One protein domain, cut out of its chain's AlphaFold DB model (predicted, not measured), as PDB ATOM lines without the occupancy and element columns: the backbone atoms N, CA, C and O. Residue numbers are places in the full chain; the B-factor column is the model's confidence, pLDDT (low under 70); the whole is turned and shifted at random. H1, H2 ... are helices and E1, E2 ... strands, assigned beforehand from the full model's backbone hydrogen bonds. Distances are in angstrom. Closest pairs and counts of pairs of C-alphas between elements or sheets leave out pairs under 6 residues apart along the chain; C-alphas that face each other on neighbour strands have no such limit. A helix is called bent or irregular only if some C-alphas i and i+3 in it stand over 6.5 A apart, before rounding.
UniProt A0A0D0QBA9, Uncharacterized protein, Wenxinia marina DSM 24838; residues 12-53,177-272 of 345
ATOM      1  N   ALA A  12     199.535 130.120 175.429       97.31
ATOM      2  CA  ALA A  12     198.374 129.248 175.300       97.31
ATOM      3  C   ALA A  12     197.334 129.506 176.405       97.31
ATOM      4  O   ALA A  12     196.145 129.602 176.105       97.31
ATOM      5  N   LEU A  13     197.761 129.691 177.660       97.62
ATOM      6  CA  LEU A  13     196.868 130.000 178.785       97.62
ATOM      7  C   LEU A  13     196.189 131.365 178.628       97.62
ATOM      8  O   LEU A  13     194.971 131.463 178.763       97.62
ATOM      9  N   VAL A  14     196.952 132.408 178.287       97.62
ATOM     10  CA  VAL A  14     196.402 133.753 178.054       97.62
ATOM     11  C   VAL A  14     195.459 133.752 176.851       97.62
ATOM     12  O   VAL A  14     194.375 134.339 176.914       97.62
ATOM     13  N   GLY A  15     195.831 133.062 175.771       97.38
ATOM     14  CA  GLY A  15     194.985 132.886 174.592       97.38
ATOM     15  C   GLY A  15     193.682 132.156 174.921       97.38
ATOM     16  O   GLY A  15     192.610 132.617 174.529       97.38
ATOM     17  N   GLY A  16     193.756 131.077 175.703       97.38
ATOM     18  CA  GLY A  16     192.596 130.323 176.176       97.38
ATOM     19  C   GLY A  16     191.670 131.156 177.062       97.38
ATOM     20  O   GLY A  16     190.466 131.197 176.816       97.38
ATOM     21  N   PHE A  17     192.222 131.888 178.033       97.12
ATOM     22  CA  PHE A  17     191.447 132.773 178.907       97.12
ATOM     23  C   PHE A  17     190.753 133.885 178.113       97.12
ATOM     24  O   PHE A  17     189.549 134.098 178.255       97.12
ATOM     25  N   THR A  18     191.484 134.540 177.206       96.88
ATOM     26  CA  THR A  18     190.941 135.599 176.342       96.88
ATOM     27  C   THR A  18     189.827 135.066 175.440       96.88
ATOM     28  O   THR A  18     188.772 135.689 175.326       96.88
ATOM     29  N   ALA A  19     190.022 133.891 174.830       95.06
ATOM     30  CA  ALA A  19     189.006 133.238 174.009       95.06
ATOM     31  C   ALA A  19     187.765 132.843 174.828       95.06
ATOM     32  O   ALA A  19     186.643 132.994 174.343       95.06
ATOM     33  N   GLY A  20     187.955 132.390 176.071       95.44
ATOM     34  CA  GLY A  20     186.878 132.071 177.006       95.44
ATOM     35  C   GLY A  20     186.035 133.295 177.359       95.44
ATOM     36  O   GLY A  20     184.822 133.282 177.153       95.44
ATOM     37  N   VAL A  21     186.677 134.383 177.799       96.00
ATOM     38  CA  VAL A  21     185.996 135.653 178.115       96.00
ATOM     39  C   VAL A  21     185.268 136.200 176.887       96.00
ATOM     40  O   VAL A  21     184.102 136.582 176.981       96.00
ATOM     41  N   TRP A  22     185.913 136.179 175.714       93.75
ATOM     42  CA  TRP A  22     185.291 136.612 174.463       93.75
ATOM     43  C   TRP A  22     184.049 135.783 174.113       93.75
ATOM     44  O   TRP A  22     183.020 136.347 173.739       93.75
ATOM     45  N   ARG A  23     184.113 134.455 174.269       92.00
ATOM     46  CA  ARG A  23     182.982 133.557 174.003       92.00
ATOM     47  C   ARG A  23     181.808 133.834 174.943       92.00
ATOM     48  O   ARG A  23     180.681 133.923 174.465       92.00
ATOM     49  N   VAL A  24     182.066 133.997 176.241       93.81
ATOM     50  CA  VAL A  24     181.025 134.304 177.238       93.81
ATOM     51  C   VAL A  24     180.384 135.660 176.949       93.81
ATOM     52  O   VAL A  24     179.161 135.752 176.884       93.81
ATOM     53  N   ALA A  25     181.190 136.692 176.688       92.31
ATOM     54  CA  ALA A  25     180.687 138.020 176.351       92.31
ATOM     55  C   ALA A  25     179.854 138.020 175.056       92.31
ATOM     56  O   ALA A  25     178.831 138.699 174.984       92.31
ATOM     57  N   TYR A  26     180.258 137.243 174.043       91.19
ATOM     58  CA  TYR A  26     179.503 137.118 172.797       91.19
ATOM     59  C   TYR A  26     178.132 136.472 173.019       91.19
ATOM     60  O   TYR A  26     177.135 137.016 172.554       91.19
ATOM     61  N   VAL A  27     178.066 135.359 173.758       92.12
ATOM     62  CA  VAL A  27     176.790 134.694 174.081       92.12
ATOM     63  C   VAL A  27     175.901 135.601 174.934       92.12
ATOM     64  O   VAL A  27     174.723 135.753 174.629       92.12
ATOM     65  N   ALA A  28     176.465 136.280 175.936       92.75
ATOM     66  CA  ALA A  28     175.720 137.226 176.766       92.75
ATOM     67  C   ALA A  28     175.127 138.395 175.957       92.75
ATOM     68  O   ALA A  28     174.066 138.909 176.301       92.75
ATOM     69  N   ALA A  29     175.777 138.803 174.861       92.31
ATOM     70  CA  ALA A  29     175.270 139.844 173.968       92.31
ATOM     71  C   ALA A  29     174.139 139.370 173.032       92.31
ATOM     72  O   ALA A  29     173.408 140.211 172.504       92.31
ATOM     73  N   LEU A  30     173.978 138.057 172.820       93.88
ATOM     74  CA  LEU A  30     172.886 137.510 172.005       93.88
ATOM     75  C   LEU A  30     171.540 137.605 172.717       93.88
ATOM     76  O   LEU A  30     170.537 137.843 172.061       93.88
ATOM     77  N   GLU A  31     171.519 137.504 174.041       94.56
ATOM     78  CA  GLU A  31     170.285 137.531 174.826       94.56
ATOM     79  C   GLU A  31     169.515 138.870 174.678       94.56
ATOM     80  O   GLU A  31     168.347 138.856 174.280       94.56
ATOM     81  N   PRO A  32     170.128 140.061 174.869       94.50
ATOM     82  CA  PRO A  32     169.462 141.328 174.559       94.50
ATOM     83  C   PRO A  32     169.073 141.475 173.082       94.50
ATOM     84  O   PRO A  32     168.055 142.101 172.782       94.50
ATOM     85  N   LEU A  33     169.874 140.924 172.159       94.00
ATOM     86  CA  LEU A  33     169.571 140.952 170.726       94.00
ATOM     87  C   LEU A  33     168.336 140.103 170.403       94.00
ATOM     88  O   LEU A  33     167.501 140.544 169.619       94.00
ATOM     89  N   ALA A  34     168.205 138.934 171.029       95.12
ATOM     90  CA  ALA A  34     167.063 138.043 170.899       95.12
ATOM     91  C   ALA A  34     165.796 138.689 171.452       95.12
ATOM     92  O   ALA A  34     164.800 138.762 170.744       95.12
ATOM     93  N   ARG A  35     165.852 139.259 172.663       95.31
ATOM     94  CA  ARG A  35     164.707 139.970 173.255       95.31
ATOM     95  C   ARG A  35     164.227 141.127 172.387       95.31
ATOM     96  O   ARG A  35     163.030 141.276 172.167       95.31
ATOM     97  N   ARG A  36     165.160 141.921 171.853       93.88
ATOM     98  CA  ARG A  36     164.822 142.987 170.905       93.88
ATOM     99  C   ARG A  36     164.229 142.427 169.613       93.88
ATOM    100  O   ARG A  36     163.230 142.948 169.143       93.88
ATOM    101  N   GLY A  37     164.830 141.378 169.058       93.81
ATOM    102  CA  GLY A  37     164.339 140.744 167.839       93.81
ATOM    103  C   GLY A  37     162.951 140.142 167.989       93.81
ATOM    104  O   GLY A  37     162.157 140.257 167.065       93.81
ATOM    105  N   GLN A  38     162.636 139.585 169.156       95.62
ATOM    106  CA  GLN A  38     161.307 139.072 169.459       95.62
ATOM    107  C   GLN A  38     160.271 140.197 169.508       95.62
ATOM    108  O   GLN A  38     159.195 140.040 168.944       95.62
ATOM    109  N   ALA A  39     160.605 141.336 170.123       94.56
ATOM    110  CA  ALA A  39     159.731 142.508 170.146       94.56
ATOM    111  C   ALA A  39     159.543 143.127 168.748       94.56
ATOM    112  O   ALA A  39     158.440 143.532 168.388       94.56
ATOM    113  N   ASP A  40     160.607 143.183 167.940       92.12
ATOM    114  CA  ASP A  40     160.529 143.662 166.554       92.12
ATOM    115  C   ASP A  40     159.679 142.702 165.688       92.12
ATOM    116  O   ASP A  40     158.887 143.157 164.863       92.12
ATOM    117  N   LEU A  41     159.810 141.383 165.892       94.94
ATOM    118  CA  LEU A  41     159.020 140.356 165.202       94.94
ATOM    119  C   LEU A  41     157.544 140.408 165.600       94.94
ATOM    120  O   LEU A  41     156.693 140.386 164.715       94.94
ATOM    121  N   SER A  42     157.240 140.506 166.898       94.38
ATOM    122  CA  SER A  42     155.857 140.612 167.372       94.38
ATOM    123  C   SER A  42     155.202 141.873 166.824       94.38
ATOM    124  O   SER A  42     154.121 141.802 166.266       94.38
ATOM    125  N   LEU A  43     155.908 143.006 166.840       92.62
ATOM    126  CA  LEU A  43     155.398 144.248 166.267       92.62
ATOM    127  C   LEU A  43     155.124 144.133 164.759       92.62
ATOM    128  O   LEU A  43     154.137 144.680 164.275       92.62
ATOM    129  N   ALA A  44     155.983 143.446 164.001       92.31
ATOM    130  CA  ALA A  44     155.748 143.211 162.577       92.31
ATOM    131  C   ALA A  44     154.539 142.290 162.338       92.31
ATOM    132  O   ALA A  44     153.730 142.560 161.450       92.31
ATOM    133  N   ALA A  45     154.400 141.233 163.142       93.50
ATOM    134  CA  ALA A  45     153.267 140.317 163.089       93.50
ATOM    135  C   ALA A  45     151.941 140.998 163.457       93.50
ATOM    136  O   ALA A  45     150.958 140.846 162.733       93.50
ATOM    137  N   ASP A  46     151.930 141.791 164.528       93.12
ATOM    138  CA  ASP A  46     150.756 142.524 165.004       93.12
ATOM    139  C   ASP A  46     150.297 143.549 163.964       93.12
ATOM    140  O   ASP A  46     149.105 143.662 163.689       93.12
ATOM    141  N   ARG A  47     151.238 144.259 163.327       91.19
ATOM    142  CA  ARG A  47     150.925 145.190 162.230       91.19
ATOM    143  C   ARG A  47     150.269 144.481 161.052       91.19
ATOM    144  O   ARG A  47     149.239 144.947 160.579       91.19
ATOM    145  N   LEU A  48     150.841 143.365 160.591       92.31
ATOM    146  CA  LEU A  48     150.265 142.601 159.482       92.31
ATOM    147  C   LEU A  48     148.869 142.080 159.837       92.31
ATOM    148  O   LEU A  48     147.934 142.221 159.053       92.31
ATOM    149  N   THR A  49     148.732 141.484 161.019       92.75
ATOM    150  CA  THR A  49     147.472 140.893 161.476       92.75
ATOM    151  C   THR A  49     146.400 141.965 161.646       92.75
ATOM    152  O   THR A  49     145.288 141.780 161.168       92.75
ATOM    153  N   GLY A  50     146.741 143.114 162.235       93.25
ATOM    154  CA  GLY A  50     145.831 144.251 162.378       93.25
ATOM    155  C   GLY A  50     145.370 144.820 161.035       93.25
ATOM    156  O   GLY A  50     144.181 145.071 160.849       93.25
ATOM    157  N   GLU A  51     146.284 144.958 160.072       92.06
ATOM    158  CA  GLU A  51     145.940 145.450 158.734       92.06
ATOM    159  C   GLU A  51     145.009 144.477 157.994       92.06
ATOM    160  O   GLU A  51     144.002 144.886 157.417       92.06
ATOM    161  N   LEU A  52     145.283 143.171 158.069       93.81
ATOM    162  CA  LEU A  52     144.416 142.136 157.497       93.81
ATOM    163  C   LEU A  52     143.056 142.055 158.207       93.81
ATOM    164  O   LEU A  52     142.026 141.888 157.551       93.81
ATOM    165  N   GLN A  53     143.034 142.214 159.532       94.69
ATOM    166  CA  GLN A  53     141.815 142.211 160.337       94.69
ATOM    167  C   GLN A  53     140.877 143.363 159.942       94.69
ATOM    168  O   GLN A  53     139.674 143.137 159.815       94.69
ATOM    169  N   ARG A 177     158.380 148.403 153.851       86.38
ATOM    170  CA  ARG A 177     159.382 147.960 152.880       86.38
ATOM    171  C   ARG A 177     160.722 148.641 153.156       86.38
ATOM    172  O   ARG A 177     160.827 149.860 153.225       86.38
ATOM    173  N   GLY A 178     161.792 147.853 153.236       83.50
ATOM    174  CA  GLY A 178     163.133 148.389 153.500       83.50
ATOM    175  C   GLY A 178     163.484 148.542 154.987       83.50
ATOM    176  O   GLY A 178     164.671 148.705 155.299       83.50
ATOM    177  N   ASP A 179     162.520 148.372 155.898       85.94
ATOM    178  CA  ASP A 179     162.765 148.418 157.341       85.94
ATOM    179  C   ASP A 179     163.765 147.349 157.783       85.94
ATOM    180  O   ASP A 179     164.025 146.359 157.091       85.94
ATOM    181  N   ARG A 180     164.408 147.581 158.928       83.81
ATOM    182  CA  ARG A 180     165.282 146.600 159.576       83.81
ATOM    183  C   ARG A 180     164.620 146.151 160.876       83.81
ATOM    184  O   ARG A 180     164.146 147.027 161.592       83.81
ATOM    185  N   PRO A 181     164.715 144.865 161.245       89.81
ATOM    186  CA  PRO A 181     165.413 143.763 160.556       89.81
ATOM    187  C   PRO A 181     164.683 143.231 159.304       89.81
ATOM    188  O   PRO A 181     163.623 143.726 158.936       89.81
ATOM    189  N   ALA A 182     165.294 142.274 158.594       92.62
ATOM    190  CA  ALA A 182     164.620 141.578 157.496       92.62
ATOM    191  C   ALA A 182     163.598 140.601 158.084       92.62
ATOM    192  O   ALA A 182     163.970 139.806 158.948       92.62
ATOM    193  N   VAL A 183     162.355 140.687 157.623       94.75
ATOM    194  CA  VAL A 183     161.216 139.916 158.130       94.75
ATOM    195  C   VAL A 183     160.415 139.402 156.945       94.75
ATOM    196  O   VAL A 183     160.216 140.123 155.962       94.75
ATOM    197  N   TRP A 184     159.948 138.167 157.053       95.31
ATOM    198  CA  TRP A 184     159.124 137.527 156.042       95.31
ATOM    199  C   TRP A 184     158.085 136.609 156.680       95.31
ATOM    200  O   TRP A 184     158.235 136.175 157.822       95.31
ATOM    201  N   PHE A 185     157.032 136.317 155.921       96.31
ATOM    202  CA  PHE A 185     155.931 135.462 156.340       96.31
ATOM    203  C   PHE A 185     155.785 134.297 155.369       96.31
ATOM    204  O   PHE A 185     155.619 134.476 154.154       96.31
ATOM    205  N   THR A 186     155.864 133.102 155.935       95.75
ATOM    206  CA  THR A 186     155.852 131.833 155.218       95.75
ATOM    207  C   THR A 186     154.476 131.190 155.363       95.75
ATOM    208  O   THR A 186     153.994 130.999 156.481       95.75
ATOM    209  N   GLY A 187     153.853 130.848 154.235       93.00
ATOM    210  CA  GLY A 187     152.566 130.155 154.201       93.00
ATOM    211  C   GLY A 187     152.641 128.678 154.620       93.00
ATOM    212  O   GLY A 187     153.730 128.146 154.887       93.00
ATOM    213  N   PRO A 188     151.486 127.989 154.663       89.62
ATOM    214  CA  PRO A 188     151.406 126.571 155.031       89.62
ATOM    215  C   PRO A 188     152.089 125.647 154.009       89.62
ATOM    216  O   PRO A 188     152.623 124.601 154.362       89.62
ATOM    217  N   ASP A 189     152.145 126.078 152.755       89.75
ATOM    218  CA  ASP A 189     152.888 125.485 151.639       89.75
ATOM    219  C   ASP A 189     154.418 125.636 151.753       89.75
ATOM    220  O   ASP A 189     155.162 125.055 150.967       89.75
ATOM    221  N   GLY A 190     154.905 126.428 152.713       92.31
ATOM    222  CA  GLY A 190     156.330 126.671 152.914       92.31
ATOM    223  C   GLY A 190     156.922 127.775 152.037       92.31
ATOM    224  O   GLY A 190     158.144 127.946 152.051       92.31
ATOM    225  N   VAL A 191     156.102 128.549 151.317       94.12
ATOM    226  CA  VAL A 191     156.561 129.647 150.450       94.12
ATOM    227  C   VAL A 191     156.389 130.997 151.130       94.12
ATOM    228  O   VAL A 191     155.348 131.299 151.721       94.12
ATOM    229  N   ILE A 192     157.413 131.838 150.999       95.25
ATOM    230  CA  ILE A 192     157.372 133.233 151.437       95.25
ATOM    231  C   ILE A 192     156.437 134.025 150.524       95.25
ATOM    232  O   ILE A 192     156.701 134.169 149.327       95.25
ATOM    233  N   PHE A 193     155.365 134.570 151.096       94.00
ATOM    234  CA  PHE A 193     154.344 135.311 150.346       94.00
ATOM    235  C   PHE A 193     154.276 136.790 150.713       94.00
ATOM    236  O   PHE A 193     153.880 137.592 149.869       94.00
ATOM    237  N   LEU A 194     154.714 137.143 151.927       94.75
ATOM    238  CA  LEU A 194     154.892 138.525 152.361       94.75
ATOM    239  C   LEU A 194     156.306 138.748 152.888       94.75
ATOM    240  O   LEU A 194     156.869 137.881 153.561       94.75
ATOM    241  N   SER A 195     156.884 139.911 152.606       94.81
ATOM    242  CA  SER A 195     158.221 140.273 153.072       94.81
ATOM    243  C   SER A 195     158.495 141.771 152.948       94.81
ATOM    244  O   SER A 195     158.166 142.400 151.943       94.81
ATOM    245  N   ASN A 196     159.254 142.336 153.893       93.19
ATOM    246  CA  ASN A 196     159.814 143.688 153.731       93.19
ATOM    247  C   ASN A 196     161.050 143.748 152.811       93.19
ATOM    248  O   ASN A 196     161.707 144.795 152.685       93.19
ATOM    249  N   ARG A 197     161.393 142.610 152.204       92.25
ATOM    250  CA  ARG A 197     162.461 142.377 151.229       92.25
ATOM    251  C   ARG A 197     161.881 141.625 150.038       92.25
ATOM    252  O   ARG A 197     161.618 140.424 150.129       92.25
ATOM    253  N   SER A 198     161.678 142.325 148.926       90.38
ATOM    254  CA  SER A 198     161.015 141.759 147.748       90.38
ATOM    255  C   SER A 198     161.795 140.604 147.114       90.38
ATOM    256  O   SER A 198     161.209 139.726 146.492       90.38
ATOM    257  N   GLU A 199     163.109 140.548 147.319       89.81
ATOM    258  CA  GLU A 199     163.984 139.464 146.871       89.81
ATOM    259  C   GLU A 199     163.729 138.111 147.562       89.81
ATOM    260  O   GLU A 199     164.197 137.079 147.066       89.81
ATOM    261  N   LEU A 200     163.004 138.109 148.690       92.62
ATOM    262  CA  LEU A 200     162.620 136.895 149.421       92.62
ATOM    263  C   LEU A 200     161.275 136.326 148.977       92.62
ATOM    264  O   LEU A 200     160.951 135.197 149.333       92.62
ATOM    265  N   LEU A 201     160.491 137.086 148.217       93.31
ATOM    266  CA  LEU A 201     159.168 136.656 147.786       93.31
ATOM    267  C   LEU A 201     159.266 135.436 146.870       93.31
ATOM    268  O   LEU A 201     160.184 135.322 146.057       93.31
ATOM    269  N   PHE A 202     158.309 134.521 147.023       93.44
ATOM    270  CA  PHE A 202     158.226 133.252 146.297       93.44
ATOM    271  C   PHE A 202     159.443 132.336 146.485       93.44
ATOM    272  O   PHE A 202     159.724 131.458 145.671       93.44
ATOM    273  N   ARG A 203     160.182 132.508 147.581       93.75
ATOM    274  CA  ARG A 203     161.211 131.555 147.990       93.75
ATOM    275  C   ARG A 203     160.568 130.448 148.825       93.75
ATOM    276  O   ARG A 203     159.864 130.741 149.790       93.75
ATOM    277  N   ALA A 204     160.827 129.189 148.485       93.81
ATOM    278  CA  ALA A 204     160.438 128.041 149.298       93.81
ATOM    279  C   ALA A 204     161.354 127.969 150.519       93.81
ATOM    280  O   ALA A 204     162.494 127.506 150.446       93.81
ATOM    281  N   ARG A 205     160.857 128.474 151.645       93.50
ATOM    282  CA  ARG A 205     161.538 128.433 152.933       93.50
ATOM    283  C   ARG A 205     161.525 127.028 153.530       93.50
ATOM    284  O   ARG A 205     162.481 126.653 154.212       93.50
ATOM    285  N   ARG A 206     160.462 126.263 153.275       86.38
ATOM    286  CA  ARG A 206     160.313 124.841 153.615       86.38
ATOM    287  C   ARG A 206     159.818 124.086 152.382       86.38
ATOM    288  O   ARG A 206     159.075 124.644 151.586       86.38
ATOM    289  N   GLY A 207     160.201 122.817 152.259       83.62
ATOM    290  CA  GLY A 207     159.809 121.978 151.126       83.62
ATOM    291  C   GLY A 207     160.677 122.168 149.880       83.62
ATOM    292  O   GLY A 207     161.561 123.020 149.827       83.62
ATOM    293  N   ASP A 208     160.440 121.311 148.890       83.00
ATOM    294  CA  ASP A 208     161.125 121.340 147.600       83.00
ATOM    295  C   ASP A 208     160.356 122.259 146.629       83.00
ATOM    296  O   ASP A 208     159.189 121.959 146.332       83.00
ATOM    297  N   PRO A 209     160.974 123.342 146.108       84.56
ATOM    298  CA  PRO A 209     160.351 124.216 145.115       84.56
ATOM    299  C   PRO A 209     159.725 123.452 143.945       84.56
ATOM    300  O   PRO A 209     158.630 123.793 143.506       84.56
ATOM    301  N   SER A 210     160.378 122.388 143.460       80.62
ATOM    302  CA  SER A 210     159.906 121.616 142.306       80.62
ATOM    303  C   SER A 210     158.602 120.861 142.574       80.62
ATOM    304  O   SER A 210     157.874 120.557 141.630       80.62
ATOM    305  N   ARG A 211     158.288 120.573 143.845       77.94
ATOM    306  CA  ARG A 211     157.025 119.937 144.250       77.94
ATOM    307  C   ARG A 211     155.921 120.959 144.492       77.94
ATOM    308  O   ARG A 211     154.792 120.721 144.089       77.94
ATOM    309  N   ILE A 212     156.249 122.100 145.103       79.50
ATOM    310  CA  ILE A 212     155.269 123.155 145.415       79.50
ATOM    311  C   ILE A 212     154.644 123.735 144.139       79.50
ATOM    312  O   ILE A 212     153.446 123.994 144.091       79.50
ATOM    313  N   VAL A 213     155.438 123.870 143.075       69.31
ATOM    314  CA  VAL A 213     155.004 124.403 141.772       69.31
ATOM    315  C   VAL A 213     153.947 123.528 141.071       69.31
ATOM    316  O   VAL A 213     153.333 123.965 140.106       69.31
ATOM    317  N   GLN A 214     153.705 122.301 141.541       61.28
ATOM    318  CA  GLN A 214     152.642 121.438 141.008       61.28
ATOM    319  C   GLN A 214     151.263 121.735 141.630       61.28
ATOM    320  O   GLN A 214     150.274 121.128 141.221       61.28
ATOM    321  N   GLY A 215     151.189 122.632 142.621       60.56
ATOM    322  CA  GLY A 215     149.945 123.053 143.268       60.56
ATOM    323  C   GLY A 215     149.229 124.204 142.541       60.56
ATOM    324  O   GLY A 215     149.850 124.921 141.758       60.56
ATOM    325  N   PRO A 216     147.930 124.422 142.820       62.56
ATOM    326  CA  PRO A 216     147.107 125.438 142.149       62.56
ATOM    327  C   PRO A 216     147.486 126.892 142.493       62.56
ATOM    328  O   PRO A 216     147.044 127.815 141.812       62.56
ATOM    329  N   ASP A 217     148.304 127.105 143.527       69.75
ATOM    330  CA  ASP A 217     148.541 128.429 144.116       69.75
ATOM    331  C   ASP A 217     149.669 129.233 143.439       69.75
ATOM    332  O   ASP A 217     149.757 130.450 143.631       69.75
ATOM    333  N   PHE A 218     150.547 128.584 142.661       78.50
ATOM    334  CA  PHE A 218     151.720 129.224 142.049       78.50
ATOM    335  C   PHE A 218     151.946 128.783 140.608       78.50
ATOM    336  O   PHE A 218     151.853 127.605 140.277       78.50
ATOM    337  N   ALA A 219     152.349 129.727 139.758       74.81
ATOM    338  CA  ALA A 219     152.699 129.428 138.379       74.81
ATOM    339  C   ALA A 219     154.043 128.683 138.262       74.81
ATOM    340  O   ALA A 219     154.941 128.787 139.108       74.81
ATOM    341  N   ALA A 220     154.212 127.978 137.139       72.19
ATOM    342  CA  ALA A 220     155.452 127.291 136.798       72.19
ATOM    343  C   ALA A 220     156.667 128.236 136.832       72.19
ATOM    344  O   ALA A 220     156.688 129.274 136.175       72.19
ATOM    345  N   GLY A 221     157.701 127.864 137.594       73.56
ATOM    346  CA  GLY A 221     158.944 128.637 137.711       73.56
ATOM    347  C   GLY A 221     158.857 129.888 138.594       73.56
ATOM    348  O   GLY A 221     159.843 130.614 138.706       73.56
ATOM    349  N   GLN A 222     157.714 130.136 139.239       84.81
ATOM    350  CA  GLN A 222     157.536 131.274 140.139       84.81
ATOM    351  C   GLN A 222     158.206 131.046 141.500       84.81
ATOM    352  O   GLN A 222     158.785 131.975 142.062       84.81
ATOM    353  N   VAL A 223     158.147 129.814 142.019       90.19
ATOM    354  CA  VAL A 223     158.761 129.451 143.300       90.19
ATOM    355  C   VAL A 223     160.204 129.008 143.087       90.19
ATOM    356  O   VAL A 223     160.498 128.155 142.250       90.19
ATOM    357  N   THR A 224     161.120 129.570 143.871       91.69
ATOM    358  CA  THR A 224     162.553 129.238 143.826       91.69
ATOM    359  C   THR A 224     163.053 128.798 145.195       91.69
ATOM    360  O   THR A 224     162.417 129.068 146.208       91.69
ATOM    361  N   ALA A 225     164.197 128.113 145.256       91.50
ATOM    362  CA  ALA A 225     164.800 127.756 146.538       91.50
ATOM    363  C   ALA A 225     165.099 129.011 147.373       91.50
ATOM    364  O   ALA A 225     165.477 130.056 146.821       91.50
ATOM    365  N   PHE A 226     164.932 128.900 148.693       93.06
ATOM    366  CA  PHE A 226     165.422 129.905 149.632       93.06
ATOM    367  C   PHE A 226     166.936 130.098 149.498       93.06
ATOM    368  O   PHE A 226     167.636 129.262 148.929       93.06
ATOM    369  N   VAL A 227     167.427 131.242 149.974       91.62
ATOM    370  CA  VAL A 227     168.857 131.566 149.925       91.62
ATOM    371  C   VAL A 227     169.676 130.512 150.663       91.62
ATOM    372  O   VAL A 227     169.208 129.950 151.652       91.62
ATOM    373  N   ASP A 228     170.908 130.276 150.215       90.44
ATOM    374  CA  ASP A 228     171.801 129.337 150.888       90.44
ATOM    375  C   ASP A 228     172.085 129.816 152.315       90.44
ATOM    376  O   ASP A 228     172.525 130.951 152.543       90.44
ATOM    377  N   PHE A 229     171.827 128.947 153.290       92.44
ATOM    378  CA  PHE A 229     172.104 129.223 154.690       92.44
ATOM    379  C   PHE A 229     172.572 127.979 155.442       92.44
ATOM    380  O   PHE A 229     172.243 126.842 155.103       92.44
ATOM    381  N   HIS A 230     173.340 128.215 156.501       92.81
ATOM    382  CA  HIS A 230     173.847 127.185 157.394       92.81
ATOM    383  C   HIS A 230     173.483 127.523 158.844       92.81
ATOM    384  O   HIS A 230     174.058 128.467 159.404       92.81
ATOM    385  N   PRO A 231     172.567 126.755 159.465       93.19
ATOM    386  CA  PRO A 231     172.276 126.861 160.888       93.19
ATOM    387  C   PRO A 231     173.512 126.556 161.740       93.19
ATOM    388  O   PRO A 231     174.276 125.626 161.472       93.19
ATOM    389  N   ARG A 232     173.714 127.355 162.782       93.00
ATOM    390  CA  ARG A 232     174.805 127.272 163.754       93.00
ATOM    391  C   ARG A 232     174.248 127.536 165.150       93.00
ATOM    392  O   ARG A 232     174.449 128.629 165.687       93.00
ATOM    393  N   PRO A 233     173.573 126.549 165.758       93.56
ATOM    394  CA  PRO A 233     173.052 126.710 167.104       93.56
ATOM    395  C   PRO A 233     174.192 127.036 168.079       93.56
ATOM    396  O   PRO A 233     175.253 126.401 168.067       93.56
ATOM    397  N   LEU A 234     173.991 128.044 168.925       92.25
ATOM    398  CA  LEU A 234     174.965 128.477 169.921       92.25
ATOM    399  C   LEU A 234     174.253 128.863 171.214       92.25
ATOM    400  O   LEU A 234     173.571 129.877 171.256       92.25
ATOM    401  N   ALA A 235     174.473 128.087 172.280       91.31
ATOM    402  CA  ALA A 235     173.937 128.369 173.616       91.31
ATOM    403  C   ALA A 235     172.413 128.633 173.631       91.31
ATOM    404  O   ALA A 235     171.950 129.541 174.308       91.31
ATOM    405  N   GLY A 236     171.650 127.853 172.854       91.31
ATOM    406  CA  GLY A 236     170.192 127.985 172.733       91.31
ATOM    407  C   GLY A 236     169.711 128.970 171.661       91.31
ATOM    408  O   GLY A 236     168.529 128.967 171.341       91.31
ATOM    409  N   PHE A 237     170.601 129.761 171.060       94.44
ATOM    410  CA  PHE A 237     170.266 130.671 169.962       94.44
ATOM    411  C   PHE A 237     170.474 130.013 168.599       94.44
ATOM    412  O   PHE A 237     171.511 129.380 168.381       94.44
ATOM    413  N   ASP A 238     169.547 130.222 167.662       95.06
ATOM    414  CA  ASP A 238     169.717 129.789 166.274       95.06
ATOM    415  C   ASP A 238     170.395 130.892 165.445       95.06
ATOM    416  O   ASP A 238     169.794 131.902 165.075       95.06
ATOM    417  N   LEU A 239     171.699 130.737 165.207       95.00
ATOM    418  CA  LEU A 239     172.455 131.649 164.354       95.00
ATOM    419  C   LEU A 239     172.552 131.070 162.954       95.00
ATOM    420  O   LEU A 239     172.938 129.922 162.788       95.00
ATOM    421  N   TRP A 240     172.311 131.876 161.935       94.81
ATOM    422  CA  TRP A 240     172.489 131.463 160.550       94.81
ATOM    423  C   TRP A 240     173.669 132.189 159.931       94.81
ATOM    424  O   TRP A 240     173.802 133.406 160.081       94.81
ATOM    425  N   ASP A 241     174.505 131.447 159.208       93.00
ATOM    426  CA  ASP A 241     175.391 132.012 158.193       93.00
ATOM    427  C   ASP A 241     174.661 131.961 156.846       93.00
ATOM    428  O   ASP A 241     174.236 130.887 156.434       93.00
ATOM    429  N   VAL A 242     174.481 133.105 156.187       91.69
ATOM    430  CA  VAL A 242     173.590 133.257 155.023       91.69
ATOM    431  C   VAL A 242     174.343 133.873 153.846       91.69
ATOM    432  O   VAL A 242     174.976 134.919 153.998       91.69
ATOM    433  N   ASP A 243     174.223 133.278 152.657       86.94
ATOM    434  CA  ASP A 243     174.698 133.851 151.388       86.94
ATOM    435  C   ASP A 243     173.519 134.396 150.563       86.94
ATOM    436  O   ASP A 243     173.173 133.930 149.483       86.94
ATOM    437  N   GLY A 244     172.839 135.389 151.140       77.38
ATOM    438  CA  GLY A 244     171.570 135.931 150.637       77.38
ATOM    439  C   GLY A 244     171.683 137.309 149.984       77.38
ATOM    440  O   GLY A 244     170.699 138.042 149.891       77.38
ATOM    441  N   GLY A 245     172.889 137.717 149.583       80.88
ATOM    442  CA  GLY A 245     173.122 139.019 148.960       80.88
ATOM    443  C   GLY A 245     173.199 140.203 149.945       80.88
ATOM    444  O   GLY A 245     173.485 140.042 151.131       80.88
ATOM    445  N   PRO A 246     173.044 141.452 149.460       78.62
ATOM    446  CA  PRO A 246     173.387 142.652 150.229       78.62
ATOM    447  C   PRO A 246     172.367 143.053 151.303       78.62
ATOM    448  O   PRO A 246     172.683 143.925 152.116       78.62
ATOM    449  N   TYR A 247     171.175 142.464 151.281       78.56
ATOM    450  CA  TYR A 247     170.028 142.882 152.084       78.56
ATOM    451  C   TYR A 247     169.713 141.938 153.248       78.56
ATOM    452  O   TYR A 247     169.062 142.364 154.203       78.56
ATOM    453  N   LEU A 248     170.256 140.718 153.215       88.38
ATOM    454  CA  LEU A 248     170.332 139.821 154.361       88.38
ATOM    455  C   LEU A 248     171.701 139.951 155.055       88.38
ATOM    456  O   LEU A 248     172.718 140.248 154.413       88.38
ATOM    457  N   PRO A 249     171.777 139.804 156.385       89.81
ATOM    458  CA  PRO A 249     173.055 139.737 157.083       89.81
ATOM    459  C   PRO A 249     173.804 138.436 156.750       89.81
ATOM    460  O   PRO A 249     173.197 137.378 156.729       89.81
ATOM    461  N   ASP A 250     175.135 138.506 156.567       90.00
ATOM    462  CA  ASP A 250     175.961 137.299 156.331       90.00
ATOM    463  C   ASP A 250     175.925 136.342 157.532       90.00
ATOM    464  O   ASP A 250     176.094 135.141 157.383       90.00
ATOM    465  N   ARG A 251     175.754 136.906 158.734       91.56
ATOM    466  CA  ARG A 251     175.496 136.163 159.961       91.56
ATOM    467  C   ARG A 251     174.396 136.852 160.747       91.56
ATOM    468  O   ARG A 251     174.537 138.034 161.094       91.56
ATOM    469  N   GLY A 252     173.341 136.117 161.062       93.50
ATOM    470  CA  GLY A 252     172.210 136.642 161.807       93.50
ATOM    471  C   GLY A 252     171.699 135.697 162.880       93.50
ATOM    472  O   GLY A 252     171.957 134.504 162.827       93.50
ATOM    473  N   LEU A 253     171.019 136.260 163.869       95.62
ATOM    474  CA  LEU A 253     170.147 135.532 164.777       95.62
ATOM    475  C   LEU A 253     168.792 135.373 164.087       95.62
ATOM    476  O   LEU A 253     168.203 136.383 163.690       95.62
ATOM    477  N   HIS A 254     168.348 134.133 163.919       96.38
ATOM    478  CA  HIS A 254     167.023 133.804 163.405       96.38
ATOM    479  C   HIS A 254     166.052 133.630 164.569       96.38
ATOM    480  O   HIS A 254     166.396 133.036 165.589       96.38
ATOM    481  N   LEU A 255     164.858 134.197 164.422       96.88
ATOM    482  CA  LEU A 255     163.729 133.984 165.324       96.88
ATOM    483  C   LEU A 255     162.481 133.744 164.476       96.88
ATOM    484  O   LEU A 255     162.388 134.229 163.345       96.88
ATOM    485  N   GLN A 256     161.518 133.026 165.044       96.38
ATOM    486  CA  GLN A 256     160.253 132.710 164.393       96.38
ATOM    487  C   GLN A 256     159.085 132.792 165.380       96.38
ATOM    488  O   GLN A 256     159.271 132.594 166.582       96.38
ATOM    489  N   ALA A 257     157.893 133.070 164.858       95.81
ATOM    490  CA  ALA A 257     156.641 133.102 165.599       95.81
ATOM    491  C   ALA A 257     155.500 132.561 164.725       95.81
ATOM    492  O   ALA A 257     155.374 132.939 163.559       95.81
ATOM    493  N   ASP A 258     154.668 131.691 165.291       96.06
ATOM    494  CA  ASP A 258     153.489 131.161 164.610       96.06
ATOM    495  C   ASP A 258     152.332 132.165 164.676       96.06
ATOM    496  O   ASP A 258     152.036 132.714 165.738       96.06
ATOM    497  N   LEU A 259     151.660 132.378 163.543       94.88
ATOM    498  CA  LEU A 259     150.499 133.256 163.396       94.88
ATOM    499  C   LEU A 259     149.285 132.429 162.951       94.88
ATOM    500  O   LEU A 259     148.927 132.433 161.768       94.88
ATOM    501  N   PRO A 260     148.651 131.685 163.877       91.38
ATOM    502  CA  PRO A 260     147.566 130.767 163.541       91.38
ATOM    503  C   PRO A 260     146.333 131.478 162.972       91.38
ATOM    504  O   PRO A 260     145.650 130.907 162.129       91.38
ATOM    505  N   GLU A 261     146.080 132.731 163.360       87.81
ATOM    506  CA  GLU A 261     144.927 133.519 162.891       87.81
ATOM    507  C   GLU A 261     144.927 133.753 161.375       87.81
ATOM    508  O   GLU A 261     143.867 133.825 160.757       87.81
ATOM    509  N   ILE A 262     146.118 133.835 160.779       89.62
ATOM    510  CA  ILE A 262     146.320 134.043 159.339       89.62
ATOM    511  C   ILE A 262     147.015 132.846 158.673       89.62
ATOM    512  O   ILE A 262     147.386 132.921 157.504       89.62
ATOM    513  N   GLY A 263     147.201 131.741 159.408       91.06
ATOM    514  CA  GLY A 263     147.789 130.497 158.908       91.06
ATOM    515  C   GLY A 263     149.233 130.625 158.412       91.06
ATOM    516  O   GLY A 263     149.613 129.936 157.466       91.06
ATOM    517  N   MET A 264     150.035 131.517 159.002       95.00
ATOM    518  CA  MET A 264     151.412 131.781 158.565       95.00
ATOM    519  C   MET A 264     152.423 131.651 159.702       95.00
ATOM    520  O   MET A 264     152.074 131.648 160.877       95.00
ATOM    521  N   VAL A 265     153.700 131.575 159.335       97.00
ATOM    522  CA  VAL A 265     154.830 131.686 160.263       97.00
ATOM    523  C   VAL A 265     155.596 132.957 159.929       97.00
ATOM    524  O   VAL A 265     156.021 133.140 158.788       97.00
ATOM    525  N   ALA A 266     155.768 133.833 160.913       96.69
ATOM    526  CA  ALA A 266     156.605 135.016 160.803       96.69
ATOM    527  C   ALA A 266     158.045 134.668 161.187       96.69
ATOM    528  O   ALA A 266     158.289 134.021 162.203       96.69
ATOM    529  N   GLU A 267     159.009 135.124 160.400       96.25
ATOM    530  CA  GLU A 267     160.429 134.886 160.632       96.25
ATOM    531  C   GLU A 267     161.215 136.188 160.489       96.25
ATOM    532  O   GLU A 267     160.900 137.046 159.663       96.25
ATOM    533  N   VAL A 268     162.276 136.324 161.283       95.62
ATOM    534  CA  VAL A 268     163.165 137.486 161.262       95.62
ATOM    535  C   VAL A 268     164.622 137.056 161.291       95.62
ATOM    536  O   VAL A 268     164.994 136.096 161.965       95.62
ATOM    537  N   LEU A 269     165.475 137.814 160.598       94.62
ATOM    538  CA  LEU A 269     166.924 137.639 160.652       94.62
ATOM    539  C   LEU A 269     167.628 138.928 161.083       94.62
ATOM    540  O   LEU A 269     167.751 139.900 160.328       94.62
ATOM    541  N   LEU A 270     168.139 138.922 162.315       93.31
ATOM    542  CA  LEU A 270     168.820 140.058 162.932       93.31
ATOM    543  C   LEU A 270     170.330 139.946 162.783       93.31
ATOM    544  O   LEU A 270     170.921 138.936 163.137       93.31
ATOM    545  N   ALA A 271     171.003 141.005 162.335       90.12
ATOM    546  CA  ALA A 271     172.458 140.991 162.212       90.12
ATOM    547  C   ALA A 271     173.146 140.817 163.584       90.12
ATOM    548  O   ALA A 271     173.115 141.728 164.410       90.12
ATOM    549  N   SER A 272     173.850 139.699 163.798       85.12
ATOM    550  CA  SER A 272     174.608 139.451 165.042       85.12
ATOM    551  C   SER A 272     175.992 140.108 165.040       85.12
ATOM    552  O   SER A 272     176.656 140.222 166.070       85.12
TER     553      SER A 272
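What this domain is: This is residues 12 to 53 and 177 to 272 of the 345 residues of an uncharacterized protein of Wenxinia marina DSM 24838 (UniProt A0A0D0QBA9). One very long straight helix, H1, lies slantwise over one face of a strongly twisted sheet of six strands, and its first residues, 12 to 23, stick out free beyond the sheet. The short helix H2 and the long links on its two sides lie away from H1, with the sheet between. The printed part has 138 residues, with two named helices and six named strands in the order H1 E1 E2 H2 E3 E4 E5 E6; the sheet runs E2 E1 E6 E5 E4 E3, antiparallel throughout, and the class is mixed, helices and strands. The whole is only just loose, close to compact, with a radius of gyration of the C-alphas of 17.3 A, and elongated, spanning 62 by 33 by 24 A.

Where its parts are: H1, residues 12 to 53, begins at C-alpha 12 (198.374, 129.248, 175.300), ends at C-alpha 53 (141.815, 142.211, 160.337) and is 59.9 A long. It is neither bent nor irregular, but only just: C-alphas 29 and 32 are 6.0 A apart. After the cut come E1, residues 182 to 186, E2, residues 192 to 195, and H2, residues 209 to 212. E3, residues 228 to 234, is 19.3 A long, and E4, residues 237 to 243, 19.4 A. E5, residues 251 to 259, is 25.4 A long; E6, residues 264 to 271, is 23.3 A long and ends at C-alpha 271 (172.458, 140.991, 162.212).

How they stand to each other: E2 and E3 are the edge strands. E3 E4 E5 E6 form a meander, each strand the antiparallel neighbour of the one before. N 185 and O 194 of the hairpin E1 and E2 are 2.8 A apart, N 186 and O 265 of E1 and E6 2.9 A, N 257 and O 266 of the hairpin E5 and E6 2.8 A, N 252 and O 240 of the hairpin E4 and E5 2.9 A, and N 232 and O 239 of the hairpin E3 and E4 2.7 A; these pairs are within hydrogen-bond range. E5 and E4 stand at 114 degrees between their directions. Sheet and helix make two layers, H1 being on one face at a height over the sheet of 6.5 A. H1 lies over E1, E6, E5 and E4, at 35 degrees to E5 on the local plane. The closest C-alphas of H1 and E6 are those of Leu 41 and Val 268, 6.4 A apart. H2 is not on the sheet, and H1 and H2 are apart. In H1, 35 of 38 O i to N i+4 pairs are within hydrogen-bond range; H2 is too short for such a pair.

The domain as a whole: The two C-alphas farthest apart are those of Leu 13 and Pro 216, 62.0 A. Residues 54 to 176 are not printed, and C-alphas 53 and 177 are 19.9 A apart across the cut. The links E2 to H2 and H2 to E3 are long, and residues 203 to 204 pair with residues 224 to 225, parallel. Mean pLDDT of the printed part is 90.5; residues 213 to 217 are under 70.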